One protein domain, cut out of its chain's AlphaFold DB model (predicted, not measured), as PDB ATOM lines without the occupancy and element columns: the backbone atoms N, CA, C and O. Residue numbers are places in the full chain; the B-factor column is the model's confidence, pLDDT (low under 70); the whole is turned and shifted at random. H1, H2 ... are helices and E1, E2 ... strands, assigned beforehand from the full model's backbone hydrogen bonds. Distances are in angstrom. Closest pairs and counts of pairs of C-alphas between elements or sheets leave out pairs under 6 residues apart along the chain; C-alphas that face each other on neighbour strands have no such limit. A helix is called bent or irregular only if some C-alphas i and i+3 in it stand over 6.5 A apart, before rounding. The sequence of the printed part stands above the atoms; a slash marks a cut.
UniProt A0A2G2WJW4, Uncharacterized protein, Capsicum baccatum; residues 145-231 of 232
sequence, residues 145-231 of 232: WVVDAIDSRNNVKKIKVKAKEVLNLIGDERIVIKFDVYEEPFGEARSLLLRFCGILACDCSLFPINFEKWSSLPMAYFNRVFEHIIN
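What this domain is: This is residues 145 to 231 of the 232 residues of an uncharacterized protein of Capsicum baccatum (UniProt A0A2G2WJW4). A two-stranded hairpin, E1 and E2, forms one end; the long helix H2 packs on E1 with residues 187 to 192 and runs toward the other end, where a long link turns and H3 folds back, apart from H2. Short H1 packs on H2. The 87 printed residues include, in order, E1 E2 H1 H2 H3, mixed helices and strands, only just compact, close to loose: radius of gyration of the C-alphas 14.0 A, spans 36 by 29 by 25 A.

How they stand to each other: E1, residues 145 to 150, and E2, 156 to 161, are an antiparallel hairpin; N 147 and O 159 are 2.9 A apart. The closest C-alphas of E1 and H2, residues 187 to 202, are Val 147 and Ala 189, 5.8 A. H1, 163 to 168, touches H2, about perpendicular at 79 degrees; closest C-alphas Ala 163 and Phe 196, 5.2 A. H3, 219 to 230, touches no helix. O i to N i+4 pairs are within hydrogen-bond range throughout H3, in 11 of 12 in H2 and 0 of 2 in H1, where 1 of 3 O i to N i+3 pairs is.

Where its parts are: E1 begins at C-alpha 145 (23.783, 8.118, 0.082); H2 is 24.1 A long, H3 14.6 A, ending at C-alpha 230 (12.676, -6.065, -10.957). H1 is only just irregular: C-alphas 164 and 167 are 7.0 A apart.

The domain as a whole: The farthest C-alphas, Lys 158 and Ser 216, are 37.5 A apart. The printed part has no cut. The links H1 to H2 and H2 to H3 are long. Residues 230 to 231 are under pLDDT 70.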
ATOM      1  N   TRP A 145      24.224   7.330   1.224       96.94
ATOM      2  CA  TRP A 145      23.783   8.118   0.082       96.94
ATOM      3  C   TRP A 145      22.386   8.664   0.353       96.94
ATOM      4  O   TRP A 145      21.537   7.952   0.893       96.94
ATOM      5  N   VAL A 146      22.160   9.924   0.001       96.81
ATOM      6  CA  VAL A 146      20.862  10.589   0.015       96.81
ATOM      7  C   VAL A 146      20.270  10.505  -1.385       96.81
ATOM      8  O   VAL A 146      20.745  11.146  -2.322       96.81
ATOM      9  N   VAL A 147      19.224   9.700  -1.535       97.00
ATOM     10  CA  VAL A 147      18.581   9.423  -2.824       97.00
ATOM     11  C   VAL A 147      17.082   9.656  -2.743       97.00
ATOM     12  O   VAL A 147      16.495   9.621  -1.662       97.00
ATOM     13  N   ASP A 148      16.463   9.905  -3.892       96.69
ATOM     14  CA  ASP A 148      15.009   9.931  -3.996       96.69
ATOM     15  C   ASP A 148      14.482   8.484  -3.953       96.69
ATOM     16  O   ASP A 148      15.057   7.586  -4.572       96.69
ATOM     17  N   ALA A 149      13.384   8.254  -3.241       95.44
ATOM     18  CA  ALA A 149      12.659   6.991  -3.194       95.44
ATOM     19  C   ALA A 149      11.161   7.237  -3.389       95.44
ATOM     20  O   ALA A 149      10.628   8.247  -2.926       95.44
ATOM     21  N   ILE A 150      10.505   6.314  -4.085       94.50
ATOM     22  CA  ILE A 150       9.062   6.294  -4.308       94.50
ATOM     23  C   ILE A 150       8.438   5.285  -3.348       94.50
ATOM     24  O   ILE A 150       8.881   4.140  -3.300       94.50
ATOM     25  N   ASP A 151       7.421   5.703  -2.601       91.06
ATOM     26  CA  ASP A 151       6.616   4.804  -1.767       91.06
ATOM     27  C   ASP A 151       5.502   4.093  -2.570       91.06
ATOM     28  O   ASP A 151       5.278   4.358  -3.755       91.06
ATOM     29  N   SER A 152       4.755   3.202  -1.911       88.75
ATOM     30  CA  SER A 152       3.609   2.494  -2.508       88.75
ATOM     31  C   SER A 152       2.473   3.408  -2.983       88.75
ATOM     32  O   SER A 152       1.609   2.971  -3.741       88.75
ATOM     33  N   ARG A 153       2.454   4.677  -2.560       91.12
ATOM     34  CA  ARG A 153       1.465   5.696  -2.948       91.12
ATOM     35  C   ARG A 153       2.013   6.651  -4.015       91.12
ATOM     36  O   ARG A 153       1.407   7.691  -4.261       91.12
ATOM     37  N   ASN A 154       3.144   6.313  -4.639       89.06
ATOM     38  CA  ASN A 154       3.839   7.118  -5.642       89.06
ATOM     39  C   ASN A 154       4.385   8.469  -5.135       89.06
ATOM     40  O   ASN A 154       4.743   9.325  -5.949       89.06
ATOM     41  N   ASN A 155       4.509   8.671  -3.821       93.19
ATOM     42  CA  ASN A 155       5.134   9.876  -3.281       93.19
ATOM     43  C   ASN A 155       6.652   9.753  -3.332       93.19
ATOM     44  O   ASN A 155       7.223   8.745  -2.916       93.19
ATOM     45  N   VAL A 156       7.308  10.818  -3.794       94.62
ATOM     46  CA  VAL A 156       8.768  10.909  -3.812       94.62
ATOM     47  C   VAL A 156       9.252  11.541  -2.514       94.62
ATOM     48  O   VAL A 156       8.859  12.658  -2.176       94.62
ATOM     49  N   LYS A 157      10.156  10.860  -1.813       95.12
ATOM     50  CA  LYS A 157      10.848  11.377  -0.626       95.12
ATOM     51  C   LYS A 157      12.350  11.161  -0.729       95.12
ATOM     52  O   LYS A 157      12.802  10.263  -1.429       95.12
ATOM     53  N   LYS A 158      13.132  11.952   0.006       96.00
ATOM     54  CA  LYS A 158      14.575  11.719   0.144       96.00
ATOM     55  C   LYS A 158      14.848  10.768   1.299       96.00
ATOM     56  O   LYS A 158      14.399  11.022   2.414       96.00
ATOM     57  N   ILE A 159      15.611   9.713   1.042       95.12
ATOM     58  CA  ILE A 159      16.056   8.749   2.051       95.12
ATOM     59  C   ILE A 159      17.577   8.732   2.132       95.12
ATOM     60  O   ILE A 159      18.260   8.955   1.135       95.12
ATOM     61  N   LYS A 160      18.110   8.453   3.324       96.19
ATOM     62  CA  LYS A 160      19.537   8.224   3.554       96.19
ATOM     63  C   LYS A 160      19.761   6.729   3.753       96.19
ATOM     64  O   LYS A 160      19.245   6.174   4.715       96.19
ATOM     65  N   VAL A 161      20.522   6.095   2.868       95.50
ATOM     66  CA  VAL A 161      20.638   4.629   2.797       95.50
ATOM     67  C   VAL A 161      22.082   4.187   2.564       95.50
ATOM     68  O   VAL A 161      22.857   4.893   1.910       95.50
ATOM     69  N   LYS A 162      22.475   3.020   3.085       94.94
ATOM     70  CA  LYS A 162      23.727   2.342   2.704       94.94
ATOM     71  C   LYS A 162      23.481   1.332   1.590       94.94
ATOM     72  O   LYS A 162      22.449   0.679   1.554       94.94
ATOM     73  N   ALA A 163      24.492   1.064   0.767       92.56
ATOM     74  CA  ALA A 163      24.400   0.060  -0.298       92.56
ATOM     75  C   ALA A 163      23.932  -1.328   0.194       92.56
ATOM     76  O   ALA A 163      23.175  -1.994  -0.498       92.56
ATOM     77  N   LYS A 164      24.321  -1.751   1.406       91.25
ATOM     78  CA  LYS A 164      23.877  -3.029   1.998       91.25
ATOM     79  C   LYS A 164      22.419  -3.040   2.482       91.25
ATOM     80  O   LYS A 164      21.866  -4.105   2.713       91.25
ATOM     81  N   GLU A 165      21.824  -1.866   2.671       91.88
ATOM     82  CA  GLU A 165      20.449  -1.689   3.157       91.88
ATOM     83  C   GLU A 165      19.443  -1.602   1.999       91.88
ATOM     84  O   GLU A 165      18.248  -1.716   2.234       91.88
ATOM     85  N   VAL A 166      19.910  -1.471   0.748       91.19
ATOM     86  CA  VAL A 166      19.065  -1.338  -0.456       91.19
ATOM     87  C   VAL A 166      18.085  -2.504  -0.633       91.19
ATOM     88  O   VAL A 166      16.983  -2.295  -1.121       91.19
ATOM     89  N   LEU A 167      18.453  -3.719  -0.217       87.19
ATOM     90  CA  LEU A 167      17.568  -4.892  -0.291       87.19
ATOM     91  C   LEU A 167      16.552  -4.976   0.856       87.19
ATOM     92  O   LEU A 167      15.635  -5.785   0.789       87.19
ATOM     93  N   ASN A 168      16.730  -4.176   1.909       87.94
ATOM     94  CA  ASN A 168      15.944  -4.232   3.144       87.94
ATOM     95  C   ASN A 168      15.254  -2.887   3.415       87.94
ATOM     96  O   ASN A 168      15.157  -2.456   4.566       87.94
ATOM     97  N   LEU A 169      14.839  -2.188   2.355       88.88
ATOM     98  CA  LEU A 169      14.055  -0.965   2.495       88.88
ATOM     99  C   LEU A 169      12.722  -1.279   3.184       88.88
ATOM    100  O   LEU A 169      12.177  -2.375   3.061       88.88
ATOM    101  N   ILE A 170      12.226  -0.323   3.967       83.75
ATOM    102  CA  ILE A 170      10.998  -0.504   4.740       83.75
ATOM    103  C   ILE A 170       9.800  -0.311   3.807       83.75
ATOM    104  O   ILE A 170       9.676   0.728   3.161       83.75
ATOM    105  N   GLY A 171       8.893  -1.291   3.783       80.94
ATOM    106  CA  GLY A 171       7.716  -1.272   2.912       80.94
ATOM    107  C   GLY A 171       8.078  -1.387   1.429       80.94
ATOM    108  O   GLY A 171       9.168  -1.829   1.083       80.94
ATOM    109  N   ASP A 172       7.177  -0.949   0.549       82.38
ATOM    110  CA  ASP A 172       7.385  -1.003  -0.909       82.38
ATOM    111  C   ASP A 172       8.158   0.224  -1.433       82.38
ATOM    112  O   ASP A 172       7.875   0.761  -2.510       82.38
ATOM    113  N   GLU A 173       9.103   0.729  -0.636       90.44
ATOM    114  CA  GLU A 173       9.955   1.849  -1.023       90.44
ATOM    115  C   GLU A 173      10.939   1.427  -2.112       90.44
ATOM    116  O   GLU A 173      11.693   0.466  -1.968       90.44
ATOM    117  N   ARG A 174      10.968   2.190  -3.203       90.56
ATOM    118  CA  ARG A 174      11.818   1.924  -4.365       90.56
ATOM    119  C   ARG A 174      12.716   3.117  -4.634       90.56
ATOM    120  O   ARG A 174      12.238   4.235  -4.806       90.56
ATOM    121  N   ILE A 175      14.027   2.890  -4.676       94.81
ATOM    122  CA  ILE A 175      15.003   3.944  -4.986       94.81
ATOM    123  C   ILE A 175      14.828   4.389  -6.438       94.81
ATOM    124  O   ILE A 175      14.779   3.572  -7.355       94.81
ATOM    125  N   VAL A 176      14.784   5.700  -6.650       94.38
ATOM    126  CA  VAL A 176      14.689   6.304  -7.976       94.38
ATOM    127  C   VAL A 176      16.080   6.609  -8.497       94.38
ATOM    128  O   VAL A 176      16.831   7.393  -7.914       94.38
ATOM    129  N   ILE A 177      16.394   6.042  -9.656       95.38
ATOM    130  CA  ILE A 177      17.619   6.340 -10.389       95.38
ATOM    131  C   ILE A 177      17.229   7.171 -11.603       95.38
ATOM    132  O   ILE A 177      16.503   6.711 -12.482       95.38
ATOM    133  N   LYS A 178      17.676   8.428 -11.618       93.81
ATOM    134  CA  LYS A 178      17.467   9.334 -12.747       93.81
ATOM    135  C   LYS A 178      18.602   9.146 -13.743       93.81
ATOM    136  O   LYS A 178      19.765   9.079 -13.344       93.81
ATOM    137  N   PHE A 179      18.233   9.096 -15.013       94.50
ATOM    138  CA  PHE A 179      19.148   8.993 -16.139       94.50
ATOM    139  C   PHE A 179      19.132  10.303 -16.917       94.50
ATOM    140  O   PHE A 179      18.100  10.980 -16.984       94.50
ATOM    141  N   ASP A 180      20.288  10.699 -17.432       94.81
ATOM    142  CA  ASP A 180      20.417  11.881 -18.274       94.81
ATOM    143  C   ASP A 180      20.086  11.576 -19.749       94.81
ATOM    144  O   ASP A 180      19.579  10.511 -20.100       94.81
ATOM    145  N   VAL A 181      20.357  12.537 -20.637       95.94
ATOM    146  CA  VAL A 181      20.113  12.399 -22.084       95.94
ATOM    147  C   VAL A 181      20.994  11.343 -22.763       95.94
ATOM    148  O   VAL A 181      20.689  10.942 -23.886       95.94
ATOM    149  N   TYR A 182      22.067  10.905 -22.103       96.00
ATOM    150  CA  TYR A 182      22.970   9.849 -22.554       96.00
ATOM    151  C   TYR A 182      22.653   8.501 -21.896       96.00
ATOM    152  O   TYR A 182      23.426   7.558 -22.047       96.00
ATOM    153  N   GLU A 183      21.513   8.396 -21.201       93.69
ATOM    154  CA  GLU A 183      21.120   7.218 -20.422       93.69
ATOM    155  C   GLU A 183      22.161   6.872 -19.337       93.69
ATOM    156  O   GLU A 183      22.289   5.716 -18.923       93.69
ATOM    157  N   GLU A 184      22.912   7.866 -18.843       94.31
ATOM    158  CA  GLU A 184      23.816   7.686 -17.714       94.31
ATOM    159  C   GLU A 184      23.118   8.040 -16.395       94.31
ATOM    160  O   GLU A 184      22.507   9.109 -16.270       94.31
ATOM    161  N   PRO A 185      23.228   7.187 -15.360       95.38
ATOM    162  CA  PRO A 185      22.772   7.557 -14.034       95.38
ATOM    163  C   PRO A 185      23.649   8.687 -13.481       95.38
ATOM    164  O   PRO A 185      24.877   8.678 -13.633       95.38
ATOM    165  N   PHE A 186      23.037   9.644 -12.782       92.69
ATOM    166  CA  PHE A 186      23.741  10.795 -12.206       92.69
ATOM    167  C   PHE A 186      23.422  11.021 -10.719       92.69
ATOM    168  O   PHE A 186      22.535  10.396 -10.135       92.69
ATOM    169  N   GLY A 187      24.187  11.918 -10.088       94.50
ATOM    170  CA  GLY A 187      24.049  12.259  -8.668       94.50
ATOM    171  C   GLY A 187      24.467  11.132  -7.716       94.50
ATOM    172  O   GLY A 187      25.177  10.201  -8.092       94.50
ATOM    173  N   GLU A 188      24.020  11.209  -6.460       96.00
ATOM    174  CA  GLU A 188      24.358  10.212  -5.431       96.00
ATOM    175  C   GLU A 188      23.833   8.805  -5.760       96.00
ATOM    176  O   GLU A 188      24.488   7.811  -5.438       96.00
ATOM    177  N   ALA A 189      22.707   8.720  -6.478       94.88
ATOM    178  CA  ALA A 189      22.125   7.460  -6.928       94.88
ATOM    179  C   ALA A 189      23.060   6.676  -7.869       94.88
ATOM    180  O   ALA A 189      23.088   5.449  -7.796       94.88
ATOM    181  N   ARG A 190      23.886   7.354  -8.688       95.38
ATOM    182  CA  ARG A 190      24.912   6.713  -9.539       95.38
ATOM    183  C   ARG A 190      25.911   5.919  -8.703       95.38
ATOM    184  O   ARG A 190      26.178   4.751  -8.975       95.38
ATOM    185  N   SER A 191      26.468   6.563  -7.682       94.75
ATOM    186  CA  SER A 191      27.479   5.963  -6.809       94.75
ATOM    187  C   SER A 191      26.891   4.838  -5.958       94.75
ATOM    188  O   SER A 191      27.540   3.805  -5.775       94.75
ATOM    189  N   LEU A 192      25.655   5.012  -5.480       95.81
ATOM    190  CA  LEU A 192      24.915   3.971  -4.775       95.81
ATOM    191  C   LEU A 192      24.692   2.747  -5.671       95.81
ATOM    192  O   LEU A 192      25.015   1.636  -5.254       95.81
ATOM    193  N   LEU A 193      24.207   2.951  -6.902       94.38
ATOM    194  CA  LEU A 193      23.988   1.885  -7.880       94.38
ATOM    195  C   LEU A 193      25.282   1.121  -8.159       94.38
ATOM    196  O   LEU A 193      25.306  -0.099  -8.041       94.38
ATOM    197  N   LEU A 194      26.375   1.825  -8.463       94.25
ATOM    198  CA  LEU A 194      27.660   1.191  -8.749       94.25
ATOM    199  C   LEU A 194      28.143   0.332  -7.572       94.25
ATOM    200  O   LEU A 194      28.602  -0.797  -7.757       94.25
ATOM    201  N   ARG A 195      28.011   0.846  -6.344       93.88
ATOM    202  CA  ARG A 195      28.394   0.101  -5.141       93.88
ATOM    203  C   ARG A 195      27.492  -1.106  -4.912       93.88
ATOM    204  O   ARG A 195      27.998  -2.160  -4.533       93.88
ATOM    205  N   PHE A 196      26.191  -0.952  -5.131       92.25
ATOM    206  CA  PHE A 196      25.217  -2.023  -4.982       92.25
ATOM    207  C   PHE A 196      25.431  -3.136  -6.015       92.25
ATOM    208  O   PHE A 196      25.489  -4.300  -5.634       92.25
ATOM    209  N   CYS A 197      25.702  -2.798  -7.279       90.44
ATOM    210  CA  CYS A 197      26.108  -3.765  -8.302       90.44
ATOM    211  C   CYS A 197      27.350  -4.558  -7.878       90.44
ATOM    212  O   CYS A 197      27.408  -5.765  -8.089       90.44
ATOM    213  N   GLY A 198      28.319  -3.914  -7.218       91.12
ATOM    214  CA  GLY A 198      29.470  -4.609  -6.638       91.12
ATOM    215  C   GLY A 198      29.099  -5.605  -5.531       91.12
ATOM    216  O   GLY A 198      29.752  -6.634  -5.402       91.12
ATOM    217  N   ILE A 199      28.050  -5.338  -4.746       89.12
ATOM    218  CA  ILE A 199      27.527  -6.290  -3.751       89.12
ATOM    219  C   ILE A 199      26.883  -7.482  -4.461       89.12
ATOM    220  O   ILE A 199      27.231  -8.617  -4.145       89.12
ATOM    221  N   LEU A 200      26.016  -7.227  -5.447       86.38
ATOM    222  CA  LEU A 200      25.365  -8.280  -6.236       86.38
ATOM    223  C   LEU A 200      26.385  -9.163  -6.967       86.38
ATOM    224  O   LEU A 200      26.228 -10.377  -7.010       86.38
ATOM    225  N   ALA A 201      27.457  -8.569  -7.497       85.19
ATOM    226  CA  ALA A 201      28.534  -9.293  -8.169       85.19
ATOM    227  C   ALA A 201      29.301 -10.246  -7.234       85.19
ATOM    228  O   ALA A 201      29.813 -11.268  -7.685       85.19
ATOM    229  N   CYS A 202      29.401  -9.916  -5.945       85.06
ATOM    230  CA  CYS A 202      30.093 -10.745  -4.957       85.06
ATOM    231  C   CYS A 202      29.198 -11.811  -4.312       85.06
ATOM    232  O   CYS A 202      29.731 -12.757  -3.739       85.06
ATOM    233  N   ASP A 203      27.875 -11.649  -4.362       82.31
ATOM    234  CA  ASP A 203      26.918 -12.541  -3.710       82.31
ATOM    235  C   ASP A 203      25.852 -13.015  -4.708       82.31
ATOM    236  O   ASP A 203      24.798 -12.400  -4.898       82.31
ATOM    237  N   CYS A 204      26.137 -14.152  -5.346       73.12
ATOM    238  CA  CYS A 204      25.274 -14.772  -6.351       73.12
ATOM    239  C   CYS A 204      23.943 -15.316  -5.792       73.12
ATOM    240  O   CYS A 204      23.093 -15.753  -6.573       73.12
ATOM    241  N   SER A 205      23.726 -15.265  -4.471       79.38
ATOM    242  CA  SER A 205      22.426 -15.562  -3.848       79.38
ATOM    243  C   SER A 205      21.445 -14.377  -3.909       79.38
ATOM    244  O   SER A 205      20.223 -14.551  -3.783       79.38
ATOM    245  N   LEU A 206      21.975 -13.162  -4.103       77.31
ATOM    246  CA  LEU A 206      21.197 -11.923  -4.180       77.31
ATOM    247  C   LEU A 206      20.732 -11.632  -5.602       77.31
ATOM    248  O   LEU A 206      19.636 -11.108  -5.791       77.31
ATOM    249  N   PHE A 207      21.546 -11.981  -6.599       76.69
ATOM    250  CA  PHE A 207      21.169 -11.856  -7.998       76.69
ATOM    251  C   PHE A 207      21.698 -13.046  -8.810       76.69
ATOM    252  O   PHE A 207      22.862 -13.414  -8.649       76.69
ATOM    253  N   PRO A 208      20.886 -13.625  -9.710       71.25
ATOM    254  CA  PRO A 208      21.233 -14.791 -10.524       71.25
ATOM    255  C   PRO A 208      22.266 -14.508 -11.634       71.25
ATOM    256  O   PRO A 208      22.069 -14.867 -12.791       71.25
ATOM    257  N   ILE A 209      23.392 -13.871 -11.313       76.00
ATOM    258  CA  ILE A 209      24.455 -13.563 -12.286       76.00
ATOM    259  C   ILE A 209      25.167 -14.812 -12.825       76.00
ATOM    260  O   ILE A 209      25.869 -14.737 -13.827       76.00
ATOM    261  N   ASN A 210      25.020 -15.953 -12.152       75.50
ATOM    262  CA  ASN A 210      25.654 -17.219 -12.514       75.50
ATOM    263  C   ASN A 210      24.880 -18.012 -13.580       75.50
ATOM    264  O   ASN A 210      25.382 -19.032 -14.050       75.50
ATOM    265  N   PHE A 211      23.681 -17.572 -13.969       78.19
ATOM    266  CA  PHE A 211      22.912 -18.198 -15.040       78.19
ATOM    267  C   PHE A 211      23.133 -17.448 -16.354       78.19
ATOM    268  O   PHE A 211      22.917 -16.244 -16.440       78.19
ATOM    269  N   GLU A 212      23.507 -18.176 -17.408       82.56
ATOM    270  CA  GLU A 212      23.712 -17.602 -18.747       82.56
ATOM    271  C   GLU A 212      22.415 -17.017 -19.333       82.56
ATOM    272  O   GLU A 212      22.438 -16.063 -20.112       82.56
ATOM    273  N   LYS A 213      21.260 -17.600 -18.982       85.62
ATOM    274  CA  LYS A 213      19.954 -17.249 -19.549       85.62
ATOM    275  C   LYS A 213      18.912 -17.134 -18.446       85.62
ATOM    276  O   LYS A 213      18.808 -18.000 -17.590       85.62
ATOM    277  N   TRP A 214      18.037 -16.136 -18.536       78.69
ATOM    278  CA  TRP A 214      16.890 -16.015 -17.625       78.69
ATOM    279  C   TRP A 214      15.995 -17.261 -17.626       78.69
ATOM    280  O   TRP A 214      15.453 -17.640 -16.597       78.69
ATOM    281  N   SER A 215      15.875 -17.935 -18.773       81.31
ATOM    282  CA  SER A 215      15.078 -19.155 -18.912       81.31
ATOM    283  C   SER A 215      15.668 -20.377 -18.204       81.31
ATOM    284  O   SER A 215      14.966 -21.374 -18.084       81.31
ATOM    285  N   SER A 216      16.940 -20.350 -17.786       86.44
ATOM    286  CA  SER A 216      17.541 -21.449 -17.019       86.44
ATOM    287  C   SER A 216      17.370 -21.286 -15.508       86.44
ATOM    288  O   SER A 216      17.799 -22.158 -14.752       86.44
ATOM    289  N   LEU A 217      16.717 -20.210 -15.058       85.06
ATOM    290  CA  LEU A 217      16.411 -20.007 -13.650       85.06
ATOM    291  C   LEU A 217      15.270 -20.922 -13.198       85.06
ATOM    292  O   LEU A 217      14.224 -20.959 -13.852       85.06
ATOM    293  N   PRO A 218      15.406 -21.599 -12.044       87.19
ATOM    294  CA  PRO A 218      14.264 -22.215 -11.388       87.19
ATOM    295  C   PRO A 218      13.158 -21.177 -11.170       87.19
ATOM    296  O   PRO A 218      13.427 -20.076 -10.688       87.19
ATOM    297  N   MET A 219      11.909 -21.527 -11.487       84.44
ATOM    298  CA  MET A 219      10.787 -20.575 -11.481       84.44
ATOM    299  C   MET A 219      10.595 -19.880 -10.121       84.44
ATOM    300  O   MET A 219      10.343 -18.682 -10.066       84.44
ATOM    301  N   ALA A 220      10.787 -20.602  -9.013       83.69
ATOM    302  CA  ALA A 220      10.723 -20.024  -7.668       83.69
ATOM    303  C   ALA A 220      11.800 -18.947  -7.440       83.69
ATOM    304  O   ALA A 220      11.538 -17.920  -6.814       83.69
ATOM    305  N   TYR A 221      13.002 -19.156  -7.984       80.88
ATOM    306  CA  TYR A 221      14.102 -18.202  -7.884       80.88
ATOM    307  C   TYR A 221      13.878 -16.991  -8.797       80.88
ATOM    308  O   TYR A 221      14.081 -15.858  -8.365       80.88
ATOM    309  N   PHE A 222      13.372 -17.218 -10.015       81.69
ATOM    310  CA  PHE A 222      12.947 -16.151 -10.921       81.69
ATOM    311  C   PHE A 222      11.877 -15.264 -10.282       81.69
ATOM    312  O   PHE A 222      12.069 -14.056 -10.219       81.69
ATOM    313  N   ASN A 223      10.797 -15.848  -9.754       82.44
ATOM    314  CA  ASN A 223       9.710 -15.095  -9.128       82.44
ATOM    315  C   ASN A 223      10.208 -14.282  -7.931       82.44
ATOM    316  O   ASN A 223       9.849 -13.119  -7.790       82.44
ATOM    317  N   ARG A 224      11.093 -14.851  -7.101       80.50
ATOM    318  CA  ARG A 224      11.715 -14.108  -5.999       80.50
ATOM    319  C   ARG A 224      12.447 -12.865  -6.512       80.50
ATOM    320  O   ARG A 224      12.214 -11.781  -5.991       80.50
ATOM    321  N   VAL A 225      13.315 -13.019  -7.511       76.75
ATOM    322  CA  VAL A 225      14.097 -11.910  -8.086       76.75
ATOM    323  C   VAL A 225      13.183 -10.906  -8.779       76.75
ATOM    324  O   VAL A 225      13.350  -9.704  -8.610       76.75
ATOM    325  N   PHE A 226      12.199 -11.379  -9.536       76.69
ATOM    326  CA  PHE A 226      11.285 -10.513 -10.257       76.69
ATOM    327  C   PHE A 226      10.455  -9.667  -9.290       76.69
ATOM    328  O   PHE A 226      10.539  -8.448  -9.360       76.69
ATOM    329  N   GLU A 227       9.759 -10.282  -8.335       77.31
ATOM    330  CA  GLU A 227       8.877  -9.559  -7.409       77.31
ATOM    331  C   GLU A 227       9.628  -8.625  -6.454       77.31
ATOM    332  O   GLU A 227       9.138  -7.545  -6.149       77.31
ATOM    333  N   HIS A 228      10.825  -9.005  -5.995       70.62
ATOM    334  CA  HIS A 228      11.537  -8.226  -4.974       70.62
ATOM    335  C   HIS A 228      12.570  -7.250  -5.552       70.62
ATOM    336  O   HIS A 228      13.027  -6.367  -4.830       70.62
ATOM    337  N   ILE A 229      12.990  -7.420  -6.813       70.81
ATOM    338  CA  ILE A 229      14.100  -6.646  -7.399       70.81
ATOM    339  C   ILE A 229      13.703  -5.936  -8.704       70.81
ATOM    340  O   ILE A 229      14.179  -4.828  -8.939       70.81
ATOM    341  N   ILE A 230      12.872  -6.540  -9.567       69.06
ATOM    342  CA  ILE A 230      12.676  -6.065 -10.957       69.06
ATOM    343  C   ILE A 230      11.284  -5.479 -11.223       69.06
ATOM    344  O   ILE A 230      11.169  -4.584 -12.060       69.06
ATOM    345  N   ASN A 231      10.230  -5.972 -10.576       61.50
ATOM    346  CA  ASN A 231       8.854  -5.571 -10.857       61.50
ATOM    347  C   ASN A 231       8.613  -4.123 -10.370       61.50
ATOM    348  O   ASN A 231       8.644  -3.843  -9.169       61.50
TER     349      ASN A 231